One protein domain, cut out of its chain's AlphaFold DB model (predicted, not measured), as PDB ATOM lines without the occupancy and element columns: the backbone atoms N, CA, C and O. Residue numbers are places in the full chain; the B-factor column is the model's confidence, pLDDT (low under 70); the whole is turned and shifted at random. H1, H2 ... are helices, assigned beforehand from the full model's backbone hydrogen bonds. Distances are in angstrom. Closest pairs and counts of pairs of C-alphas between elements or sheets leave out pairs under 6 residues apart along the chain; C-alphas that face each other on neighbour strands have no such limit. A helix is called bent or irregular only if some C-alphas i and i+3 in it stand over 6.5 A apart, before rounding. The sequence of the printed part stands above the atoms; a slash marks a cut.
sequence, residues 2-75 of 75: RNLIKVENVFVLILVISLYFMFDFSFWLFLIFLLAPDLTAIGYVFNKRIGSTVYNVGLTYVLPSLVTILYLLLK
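What this domain is: This is residues 2 to 75 of the 75 residues of an uncharacterized protein of Staphylococcus saprophyticus (UniProt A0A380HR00). A helical hairpin, H2b and H3, makes one end of a loose, splayed frame; H2a and H4 prolong its two sides and stay apart, and residues 2 to 16 of H1 stick out as an arm. The 74 printed residues, all helix by class, hold H1, H2, H3 and H4 in that order and no named strand. The whole is loose, radius of gyration of the C-alphas 14.7 A, spanning 41 by 34 by 23 A.

Where its parts are: Find C-alpha 2 at (152.312, 160.706, 276.147); from there H1, residues 2 to 22, runs 30.5 A. H2, residues 27 to 45, was assigned as one helix by its hydrogen bonds but is bent: C-alphas 34 and 37 are 7.1 A apart. Its arms are H2a, residues 27 to 34, and H2b, residues 37 to 45. H3 takes residues 48 to 58; H4, residues 62 to 74, runs 18.3 A to C-alpha 74 at (185.143, 153.207, 259.017).

How they stand to each other: Look at the C-alphas of Tyr 44 and Gly 51, 3.8 A apart, the closest where H2b and H3 touch; this hairpin runs opposite ways at a shallow tilt of 14 degrees. H1 and H2a are near each other; H3 and H4 meet only through their link. Every O i to N i+4 pair is within hydrogen-bond range in H1, H2a, H3 and H4, but 0 of 5 in H2b, where 6 of 6 O i to N i+3 pairs are.

The domain as a whole: The C-alphas of Asn 47 and Lys 75, the two farthest apart, are 41.0 A apart. The printed part has no cut, its three links are tight, and no printed residue is under 70 in pLDDT.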
ATOM      1  N   ARG A   2     152.515 161.652 277.269       81.75
ATOM      2  CA  ARG A   2     152.312 160.706 276.147       81.75
ATOM      3  C   ARG A   2     152.383 161.325 274.739       81.75
ATOM      4  O   ARG A   2     152.874 160.675 273.829       81.75
ATOM      5  N   ASN A   3     151.907 162.560 274.554       91.69
ATOM      6  CA  ASN A   3     151.954 163.227 273.245       91.69
ATOM      7  C   ASN A   3     153.355 163.753 272.898       91.69
ATOM      8  O   ASN A   3     153.736 163.680 271.740       91.69
ATOM      9  N   LEU A   4     154.128 164.212 273.892       93.69
ATOM     10  CA  LEU A   4     155.518 164.649 273.701       93.69
ATOM     11  C   LEU A   4     156.386 163.492 273.196       93.69
ATOM     12  O   LEU A   4     156.985 163.616 272.140       93.69
ATOM     13  N   ILE A   5     156.319 162.329 273.855       92.25
ATOM     14  CA  ILE A   5     157.067 161.124 273.447       92.25
ATOM     15  C   ILE A   5     156.695 160.680 272.023       92.25
ATOM     16  O   ILE A   5     157.540 160.243 271.250       92.25
ATOM     17  N   LYS A   6     155.417 160.799 271.639       92.88
ATOM     18  CA  LYS A   6     154.991 160.488 270.266       92.88
ATOM     19  C   LYS A   6     155.612 161.443 269.250       92.88
ATOM     20  O   LYS A   6     156.058 160.984 268.206       92.88
ATOM     21  N   VAL A   7     155.630 162.742 269.548       95.75
ATOM     22  CA  VAL A   7     156.241 163.754 268.675       95.75
ATOM     23  C   VAL A   7     157.750 163.532 268.568       95.75
ATOM     24  O   VAL A   7     158.273 163.550 267.459       95.75
ATOM     25  N   GLU A   8     158.429 163.238 269.679       94.50
ATOM     26  CA  GLU A   8     159.852 162.874 269.692       94.50
ATOM     27  C   GLU A   8     160.124 161.662 268.794       94.50
ATOM     28  O   GLU A   8     160.985 161.724 267.923       94.50
ATOM     29  N   ASN A   9     159.336 160.592 268.926       91.50
ATOM     30  CA  ASN A   9     159.498 159.396 268.099       91.50
ATOM     31  C   ASN A   9     159.229 159.660 266.609       91.50
ATOM     32  O   ASN A   9     159.923 159.105 265.762       91.50
ATOM     33  N   VAL A  10     158.252 160.509 266.275       95.62
ATOM     34  CA  VAL A  10     158.006 160.924 264.882       95.62
ATOM     35  C   VAL A  10     159.194 161.715 264.341       95.62
ATOM     36  O   VAL A  10     159.628 161.472 263.217       95.62
ATOM     37  N   PHE A  11     159.753 162.624 265.139       95.94
ATOM     38  CA  PHE A  11     160.927 163.395 264.747       95.94
ATOM     39  C   PHE A  11     162.148 162.494 264.522       95.94
ATOM     40  O   PHE A  11     162.816 162.610 263.497       95.94
ATOM     41  N   VAL A  12     162.390 161.541 265.430       93.12
ATOM     42  CA  VAL A  12     163.446 160.526 265.286       93.12
ATOM     43  C   VAL A  12     163.240 159.696 264.019       93.12
ATOM     44  O   VAL A  12     164.191 159.502 263.267       93.12
ATOM     45  N   LEU A  13     162.012 159.254 263.736       92.69
ATOM     46  CA  LEU A  13     161.699 158.483 262.532       92.69
ATOM     47  C   LEU A  13     162.032 159.270 261.255       92.69
ATOM     48  O   LEU A  13     162.726 158.752 260.382       92.69
ATOM     49  N   ILE A  14     161.576 160.523 261.162       96.25
ATOM     50  CA  ILE A  14     161.838 161.393 260.004       96.25
ATOM     51  C   ILE A  14     163.344 161.605 259.824       96.25
ATOM     52  O   ILE A  14     163.851 161.496 258.707       96.25
ATOM     53  N   LEU A  15     164.061 161.876 260.915       94.75
ATOM     54  CA  LEU A  15     165.502 162.110 260.894       94.75
ATOM     55  C   LEU A  15     166.270 160.870 260.418       94.75
ATOM     56  O   LEU A  15     167.102 160.981 259.520       94.75
ATOM     57  N   VAL A  16     165.967 159.689 260.962       92.62
ATOM     58  CA  VAL A  16     166.646 158.436 260.590       92.62
ATOM     59  C   VAL A  16     166.351 158.052 259.139       92.62
ATOM     60  O   VAL A  16     167.276 157.677 258.421       92.62
ATOM     61  N   ILE A  17     165.104 158.194 258.679       94.19
ATOM     62  CA  ILE A  17     164.739 157.945 257.276       94.19
ATOM     63  C   ILE A  17     165.498 158.898 256.346       94.19
ATOM     64  O   ILE A  17     166.059 158.463 255.341       94.19
ATOM     65  N   SER A  18     165.547 160.186 256.694       94.62
ATOM     66  CA  SER A  18     166.242 161.197 255.890       94.62
ATOM     67  C   SER A  18     167.732 160.878 255.784       94.62
ATOM     68  O   SER A  18     168.263 160.824 254.679       94.62
ATOM     69  N   LEU A  19     168.392 160.584 256.910       92.56
ATOM     70  CA  LEU A  19     169.799 160.182 256.924       92.56
ATOM     71  C   LEU A  19     170.038 158.923 256.087       92.56
ATOM     72  O   LEU A  19     170.971 158.897 255.294       92.56
ATOM     73  N   TYR A  20     169.189 157.899 256.219       93.38
ATOM     74  CA  TYR A  20     169.337 156.644 255.480       93.38
ATOM     75  C   TYR A  20     169.381 156.863 253.962       93.38
ATOM     76  O   TYR A  20     170.271 156.344 253.287       93.38
ATOM     77  N   PHE A  21     168.458 157.671 253.434       93.19
ATOM     78  CA  PHE A  21     168.421 157.987 252.006       93.19
ATOM     79  C   PHE A  21     169.498 158.991 251.582       93.19
ATOM     80  O   PHE A  21     169.960 158.912 250.451       93.19
ATOM     81  N   MET A  22     169.963 159.877 252.472       93.50
ATOM     82  CA  MET A  22     171.126 160.737 252.200       93.50
ATOM     83  C   MET A  22     172.430 159.948 252.014       93.50
ATOM     84  O   MET A  22     173.354 160.449 251.383       93.50
ATOM     85  N   PHE A  23     172.523 158.736 252.565       91.94
ATOM     86  CA  PHE A  23     173.656 157.829 252.354       91.94
ATOM     87  C   PHE A  23     173.480 156.899 251.140       91.94
ATOM     88  O   PHE A  23     174.282 155.979 250.978       91.94
ATOM     89  N   ASP A  24     172.454 157.120 250.308       92.62
ATOM     90  CA  ASP A  24     172.142 156.328 249.109       92.62
ATOM     91  C   ASP A  24     171.995 154.817 249.386       92.62
ATOM     92  O   ASP A  24     172.273 153.961 248.542       92.62
ATOM     93  N   PHE A  25     171.552 154.457 250.593       92.06
ATOM     94  CA  PHE A  25     171.324 153.064 250.952       92.06
ATOM     95  C   PHE A  25     170.061 152.488 250.284       92.06
ATOM     96  O   PHE A  25     169.095 153.186 249.979       92.06
ATOM     97  N   SER A  26     170.049 151.167 250.078       94.56
ATOM     98  CA  SER A  26     168.965 150.463 249.378       94.56
ATOM     99  C   SER A  26     167.649 150.457 250.160       94.56
ATOM    100  O   SER A  26     167.587 149.981 251.292       94.56
ATOM    101  N   PHE A  27     166.552 150.847 249.507       92.31
ATOM    102  CA  PHE A  27     165.200 150.753 250.069       92.31
ATOM    103  C   PHE A  27     164.837 149.339 250.564       92.31
ATOM    104  O   PHE A  27     164.181 149.180 251.592       92.31
ATOM    105  N   TRP A  28     165.296 148.292 249.872       95.06
ATOM    106  CA  TRP A  28     165.031 146.911 250.284       95.06
ATOM    107  C   TRP A  28     165.739 146.549 251.590       95.06
ATOM    108  O   TRP A  28     165.160 145.870 252.435       95.06
ATOM    109  N   LEU A  29     166.967 147.041 251.788       91.94
ATOM    110  CA  LEU A  29     167.695 146.841 253.041       91.94
ATOM    111  C   LEU A  29     167.017 147.581 254.197       91.94
ATOM    112  O   LEU A  29     166.942 147.029 255.292       91.94
ATOM    113  N   PHE A  30     166.470 148.775 253.954       91.56
ATOM    114  CA  PHE A  30     165.664 149.487 254.948       91.56
ATOM    115  C   PHE A  30     164.488 148.635 255.433       91.56
ATOM    116  O   PHE A  30     164.324 148.464 256.638       91.56
ATOM    117  N   LEU A  31     163.709 148.048 254.516       92.31
ATOM    118  CA  LEU A  31     162.575 147.189 254.879       92.31
ATOM    119  C   LEU A  31     163.004 145.948 255.669       92.31
ATOM    120  O   LEU A  31     162.350 145.590 256.647       92.31
ATOM    121  N   ILE A  32     164.111 145.311 255.279       92.31
ATOM    122  CA  ILE A  32     164.647 144.152 256.003       92.31
ATOM    123  C   ILE A  32     165.033 144.548 257.432       92.31
ATOM    124  O   ILE A  32     164.646 143.868 258.380       92.31
ATOM    125  N   PHE A  33     165.755 145.657 257.608       89.81
ATOM    126  CA  PHE A  33     166.158 146.123 258.936       89.81
ATOM    127  C   PHE A  33     164.991 146.640 259.775       89.81
ATOM    128  O   PHE A  33     165.027 146.497 260.995       89.81
ATOM    129  N   LEU A  34     163.948 147.182 259.147       89.50
ATOM    130  CA  LEU A  34     162.727 147.592 259.836       89.50
ATOM    131  C   LEU A  34     162.008 146.392 260.472       89.50
ATOM    132  O   LEU A  34     161.482 146.521 261.573       89.50
ATOM    133  N   LEU A  35     162.026 145.232 259.806       90.88
ATOM    134  CA  LEU A  35     161.400 143.987 260.273       90.88
ATOM    135  C   LEU A  35     162.339 143.109 261.119       90.88
ATOM    136  O   LEU A  35     161.898 142.153 261.754       90.88
ATOM    137  N   ALA A  36     163.640 143.405 261.141       89.69
ATOM    138  CA  ALA A  36     164.624 142.602 261.862       89.69
ATOM    139  C   ALA A  36     164.343 142.482 263.377       89.69
ATOM    140  O   ALA A  36     164.483 141.372 263.901       89.69
ATOM    141  N   PRO A  37     163.908 143.540 264.098       86.56
ATOM    142  CA  PRO A  37     163.537 143.418 265.505       86.56
ATOM    143  C   PRO A  37     162.405 142.415 265.742       86.56
ATOM    144  O   PRO A  37     162.428 141.727 266.757       86.56
ATOM    145  N   ASP A  38     161.460 142.245 264.814       88.75
ATOM    146  CA  ASP A  38     160.339 141.311 264.997       88.75
ATOM    147  C   ASP A  38     160.800 139.848 265.044       88.75
ATOM    148  O   ASP A  38     160.203 139.026 265.741       88.75
ATOM    149  N   LEU A  39     161.932 139.517 264.409       89.81
ATOM    150  CA  LEU A  39     162.542 138.185 264.509       89.81
ATOM    151  C   LEU A  39     162.951 137.845 265.946       89.81
ATOM    152  O   LEU A  39     162.958 136.674 266.332       89.81
ATOM    153  N   THR A  40     163.242 138.851 266.773       89.12
ATOM    154  CA  THR A  40     163.614 138.645 268.181       89.12
ATOM    155  C   THR A  40     162.450 138.127 269.031       89.12
ATOM    156  O   THR A  40     162.678 137.541 270.094       89.12
ATOM    157  N   ALA A  41     161.211 138.203 268.526       90.19
ATOM    158  CA  ALA A  41     160.053 137.567 269.145       90.19
ATOM    159  C   ALA A  41     160.181 136.032 269.224       90.19
ATOM    160  O   ALA A  41     159.509 135.405 270.044       90.19
ATOM    161  N   ILE A  42     161.093 135.411 268.465       92.50
ATOM    162  CA  ILE A  42     161.383 133.973 268.575       92.50
ATOM    163  C   ILE A  42     161.803 133.557 269.994       92.50
ATOM    164  O   ILE A  42     161.560 132.423 270.407       92.50
ATOM    165  N   GLY A  43     162.358 134.477 270.793       88.44
ATOM    166  CA  GLY A  43     162.717 134.210 272.187       88.44
ATOM    167  C   GLY A  43     161.528 133.781 273.058       88.44
ATOM    168  O   GLY A  43     161.719 133.084 274.057       88.44
ATOM    169  N   TYR A  44     160.297 134.145 272.675       92.44
ATOM    170  CA  TYR A  44     159.082 133.739 273.385       92.44
ATOM    171  C   TYR A  44     158.788 132.238 273.283       92.44
ATOM    172  O   TYR A  44     158.054 131.726 274.128       92.44
ATOM    173  N   VAL A  45     159.389 131.525 272.321       94.25
ATOM    174  CA  VAL A  45     159.250 130.066 272.180       94.25
ATOM    175  C   VAL A  45     159.854 129.327 273.380       94.25
ATOM    176  O   VAL A  45     159.318 128.307 273.801       94.25
ATOM    177  N   PHE A  46     160.938 129.845 273.969       92.44
ATOM    178  CA  PHE A  46     161.611 129.188 275.093       92.44
ATOM    179  C   PHE A  46     160.889 129.419 276.420       92.44
ATOM    180  O   PHE A  46     160.620 128.476 277.160       92.44
ATOM    181  N   ASN A  47     160.614 130.682 276.753       94.62
ATOM    182  CA  ASN A  47     159.732 131.083 277.847       94.62
ATOM    183  C   ASN A  47     159.471 132.598 277.794       94.62
ATOM    184  O   ASN A  47     160.182 133.360 277.139       94.62
ATOM    185  N   LYS A  48     158.485 133.054 278.572       92.25
ATOM    186  CA  LYS A  48     158.071 134.463 278.629       92.25
ATOM    187  C   LYS A  48     159.176 135.419 279.101       92.25
ATOM    188  O   LYS A  48     159.227 136.552 278.631       92.25
ATOM    189  N   ARG A  49     160.046 134.989 280.023       94.12
ATOM    190  CA  ARG A  49     161.115 135.833 280.584       94.12
ATOM    191  C   ARG A  49     162.187 136.099 279.530       94.12
ATOM    192  O   ARG A  49     162.429 137.258 279.212       94.12
ATOM    193  N   ILE A  50     162.747 135.035 278.954       91.75
ATOM    194  CA  ILE A  50     163.750 135.090 277.884       91.75
ATOM    195  C   ILE A  50     163.181 135.843 276.682       91.75
ATOM    196  O   ILE A  50     163.827 136.772 276.209       91.75
ATOM    197  N   GLY A  51     161.953 135.529 276.257       92.69
ATOM    198  CA  GLY A  51     161.296 136.233 275.155       92.69
ATOM    199  C   GLY A  51     161.195 137.734 275.375       92.69
ATOM    200  O   GLY A  51     161.635 138.500 274.525       92.69
ATOM    201  N   SER A  52     160.715 138.164 276.546       92.06
ATOM    202  CA  SER A  52     160.610 139.594 276.855       92.06
ATOM    203  C   SER A  52     161.963 140.307 276.878       92.06
ATOM    204  O   SER A  52     162.071 141.432 276.400       92.06
ATOM    205  N   THR A  53     163.013 139.658 277.392       92.50
ATOM    206  CA  THR A  53     164.356 140.243 277.421       92.50
ATOM    207  C   THR A  53     164.937 140.361 276.018       92.50
ATOM    208  O   THR A  53     165.398 141.435 275.645       92.50
ATOM    209  N   VAL A  54     164.882 139.286 275.228       91.56
ATOM    210  CA  VAL A  54     165.421 139.251 273.860       91.56
ATOM    211  C   VAL A  54     164.688 140.253 272.964       91.56
ATOM    212  O   VAL A  54     165.336 141.016 272.250       91.56
ATOM    213  N   TYR A  55     163.361 140.332 273.080       91.56
ATOM    214  CA  TYR A  55     162.540 141.285 272.339       91.56
ATOM    215  C   TYR A  55     162.855 142.747 272.693       91.56
ATOM    216  O   TYR A  55     163.066 143.578 271.811       91.56
ATOM    217  N   ASN A  56     162.980 143.062 273.987       90.75
ATOM    218  CA  ASN A  56     163.322 144.417 274.436       90.75
ATOM    219  C   ASN A  56     164.728 144.853 273.988       90.75
ATOM    220  O   ASN A  56     164.946 146.032 273.701       90.75
ATOM    221  N   VAL A  57     165.684 143.918 273.935       89.19
ATOM    222  CA  VAL A  57     167.037 144.187 273.423       89.19
ATOM    223  C   VAL A  57     167.005 144.428 271.912       89.19
ATOM    224  O   VAL A  57     167.645 145.366 271.443       89.19
ATOM    225  N   GLY A  58     166.228 143.643 271.161       87.12
ATOM    226  CA  GLY A  58     166.065 143.811 269.713       87.12
ATOM    227  C   GLY A  58     165.444 145.148 269.303       87.12
ATOM    228  O   GLY A  58     165.819 145.708 268.277       87.12
ATOM    229  N   LEU A  59     164.532 145.684 270.118       87.50
ATOM    230  CA  LEU A  59     163.831 146.952 269.866       87.50
ATOM    231  C   LEU A  59     164.540 148.202 270.398       87.50
ATOM    232  O   LEU A  59     164.046 149.319 270.247       87.50
ATOM    233  N   THR A  60     165.680 148.038 271.055       90.62
ATOM    234  CA  THR A  60     166.432 149.159 271.613       90.62
ATOM    235  C   THR A  60     167.172 149.936 270.513       90.62
ATOM    236  O   THR A  60     167.797 149.347 269.635       90.62
ATOM    237  N   TYR A  61     167.206 151.273 270.604       88.31
ATOM    238  CA  TYR A  61     167.938 152.125 269.647       88.31
ATOM    239  C   TYR A  61     169.473 152.039 269.758       88.31
ATOM    240  O   TYR A  61     170.183 152.503 268.866       88.31
ATOM    241  N   VAL A  62     170.004 151.427 270.823       90.12
ATOM    242  CA  VAL A  62     171.454 151.290 271.059       90.12
ATOM    243  C   VAL A  62     172.122 150.519 269.924       90.12
ATOM    244  O   VAL A  62     173.101 151.002 269.364       90.12
ATOM    245  N   LEU A  63     171.572 149.371 269.522       87.44
ATOM    246  CA  LEU A  63     172.133 148.561 268.434       87.44
ATOM    247  C   LEU A  63     172.263 149.338 267.109       87.44
ATOM    248  O   LEU A  63     173.386 149.457 266.616       87.44
ATOM    249  N   PRO A  64     171.187 149.922 266.543       89.56
ATOM    250  CA  PRO A  64     171.300 150.683 265.300       89.56
ATOM    251  C   PRO A  64     172.186 151.931 265.441       89.56
ATOM    252  O   PRO A  64     172.910 152.265 264.500       89.56
ATOM    253  N   SER A  65     172.213 152.587 266.609       90.19
ATOM    254  CA  SER A  65     173.127 153.717 266.839       90.19
ATOM    255  C   SER A  65     174.603 153.301 266.811       90.19
ATOM    256  O   SER A  65     175.407 153.979 266.175       90.19
ATOM    257  N   LEU A  66     174.962 152.156 267.406       92.75
ATOM    258  CA  LEU A  66     176.332 151.636 267.394       92.75
ATOM    259  C   LEU A  66     176.781 151.255 265.983       92.75
ATOM    260  O   LEU A  66     177.890 151.601 265.586       92.75
ATOM    261  N   VAL A  67     175.913 150.593 265.212       90.25
ATOM    262  CA  VAL A  67     176.193 150.251 263.807       90.25
ATOM    263  C   VAL A  67     176.403 151.515 262.972       90.25
ATOM    264  O   VAL A  67     177.335 151.574 262.175       90.25
ATOM    265  N   THR A  68     175.585 152.548 263.194       90.62
ATOM    266  CA  THR A  68     175.720 153.838 262.499       90.62
ATOM    267  C   THR A  68     177.043 154.518 262.843       90.62
ATOM    268  O   THR A  68     177.762 154.940 261.942       90.62
ATOM    269  N   ILE A  69     177.404 154.589 264.129       93.62
ATOM    270  CA  ILE A  69     178.680 155.169 264.575       93.62
ATOM    271  C   ILE A  69     179.856 154.401 263.968       93.62
ATOM    272  O   ILE A  69     180.776 155.017 263.439       93.62
ATOM    273  N   LEU A  70     179.818 153.067 263.993       95.31
ATOM    274  CA  LEU A  70     180.865 152.236 263.405       95.31
ATOM    275  C   LEU A  70     181.014 152.494 261.901       95.31
ATOM    276  O   LEU A  70     182.131 152.662 261.426       95.31
ATOM    277  N   TYR A  71     179.906 152.574 261.160       91.06
ATOM    278  CA  TYR A  71     179.935 152.910 259.734       91.06
ATOM    279  C   TYR A  71     180.567 154.285 259.477       91.06
ATOM    280  O   TYR A  71     181.381 154.415 258.568       91.06
ATOM    281  N   LEU A  72     180.239 155.291 260.295       91.62
ATOM    282  CA  LEU A  72     180.822 156.631 260.187       91.62
ATOM    283  C   LEU A  72     182.315 156.673 260.541       91.62
ATOM    284  O   LEU A  72     183.019 157.519 260.012       91.62
ATOM    285  N   LEU A  73     182.797 155.795 261.429       95.12
ATOM    286  CA  LEU A  73     184.217 155.707 261.797       95.12
ATOM    287  C   LEU A  73     185.068 154.958 260.763       95.12
ATOM    288  O   LEU A  73     186.273 155.180 260.688       95.12
ATOM    289  N   LEU A  74     184.463 154.025 260.027       93.38
ATOM    290  CA  LEU A  74     185.143 153.207 259.017       93.38
ATOM    291  C   LEU A  74     185.186 153.864 257.630       93.38
ATOM    292  O   LEU A  74     185.851 153.337 256.737       93.38
ATOM    293  N   LYS A  75     184.450 154.959 257.443       76.06
ATOM    294  CA  LYS A  75     184.344 155.718 256.196       76.06
ATOM    295  C   LYS A  75     185.217 156.965 256.252       76.06
ATOM    296  O   LYS A  75     185.809 157.282 255.198       76.06
TER     297      LYS A  75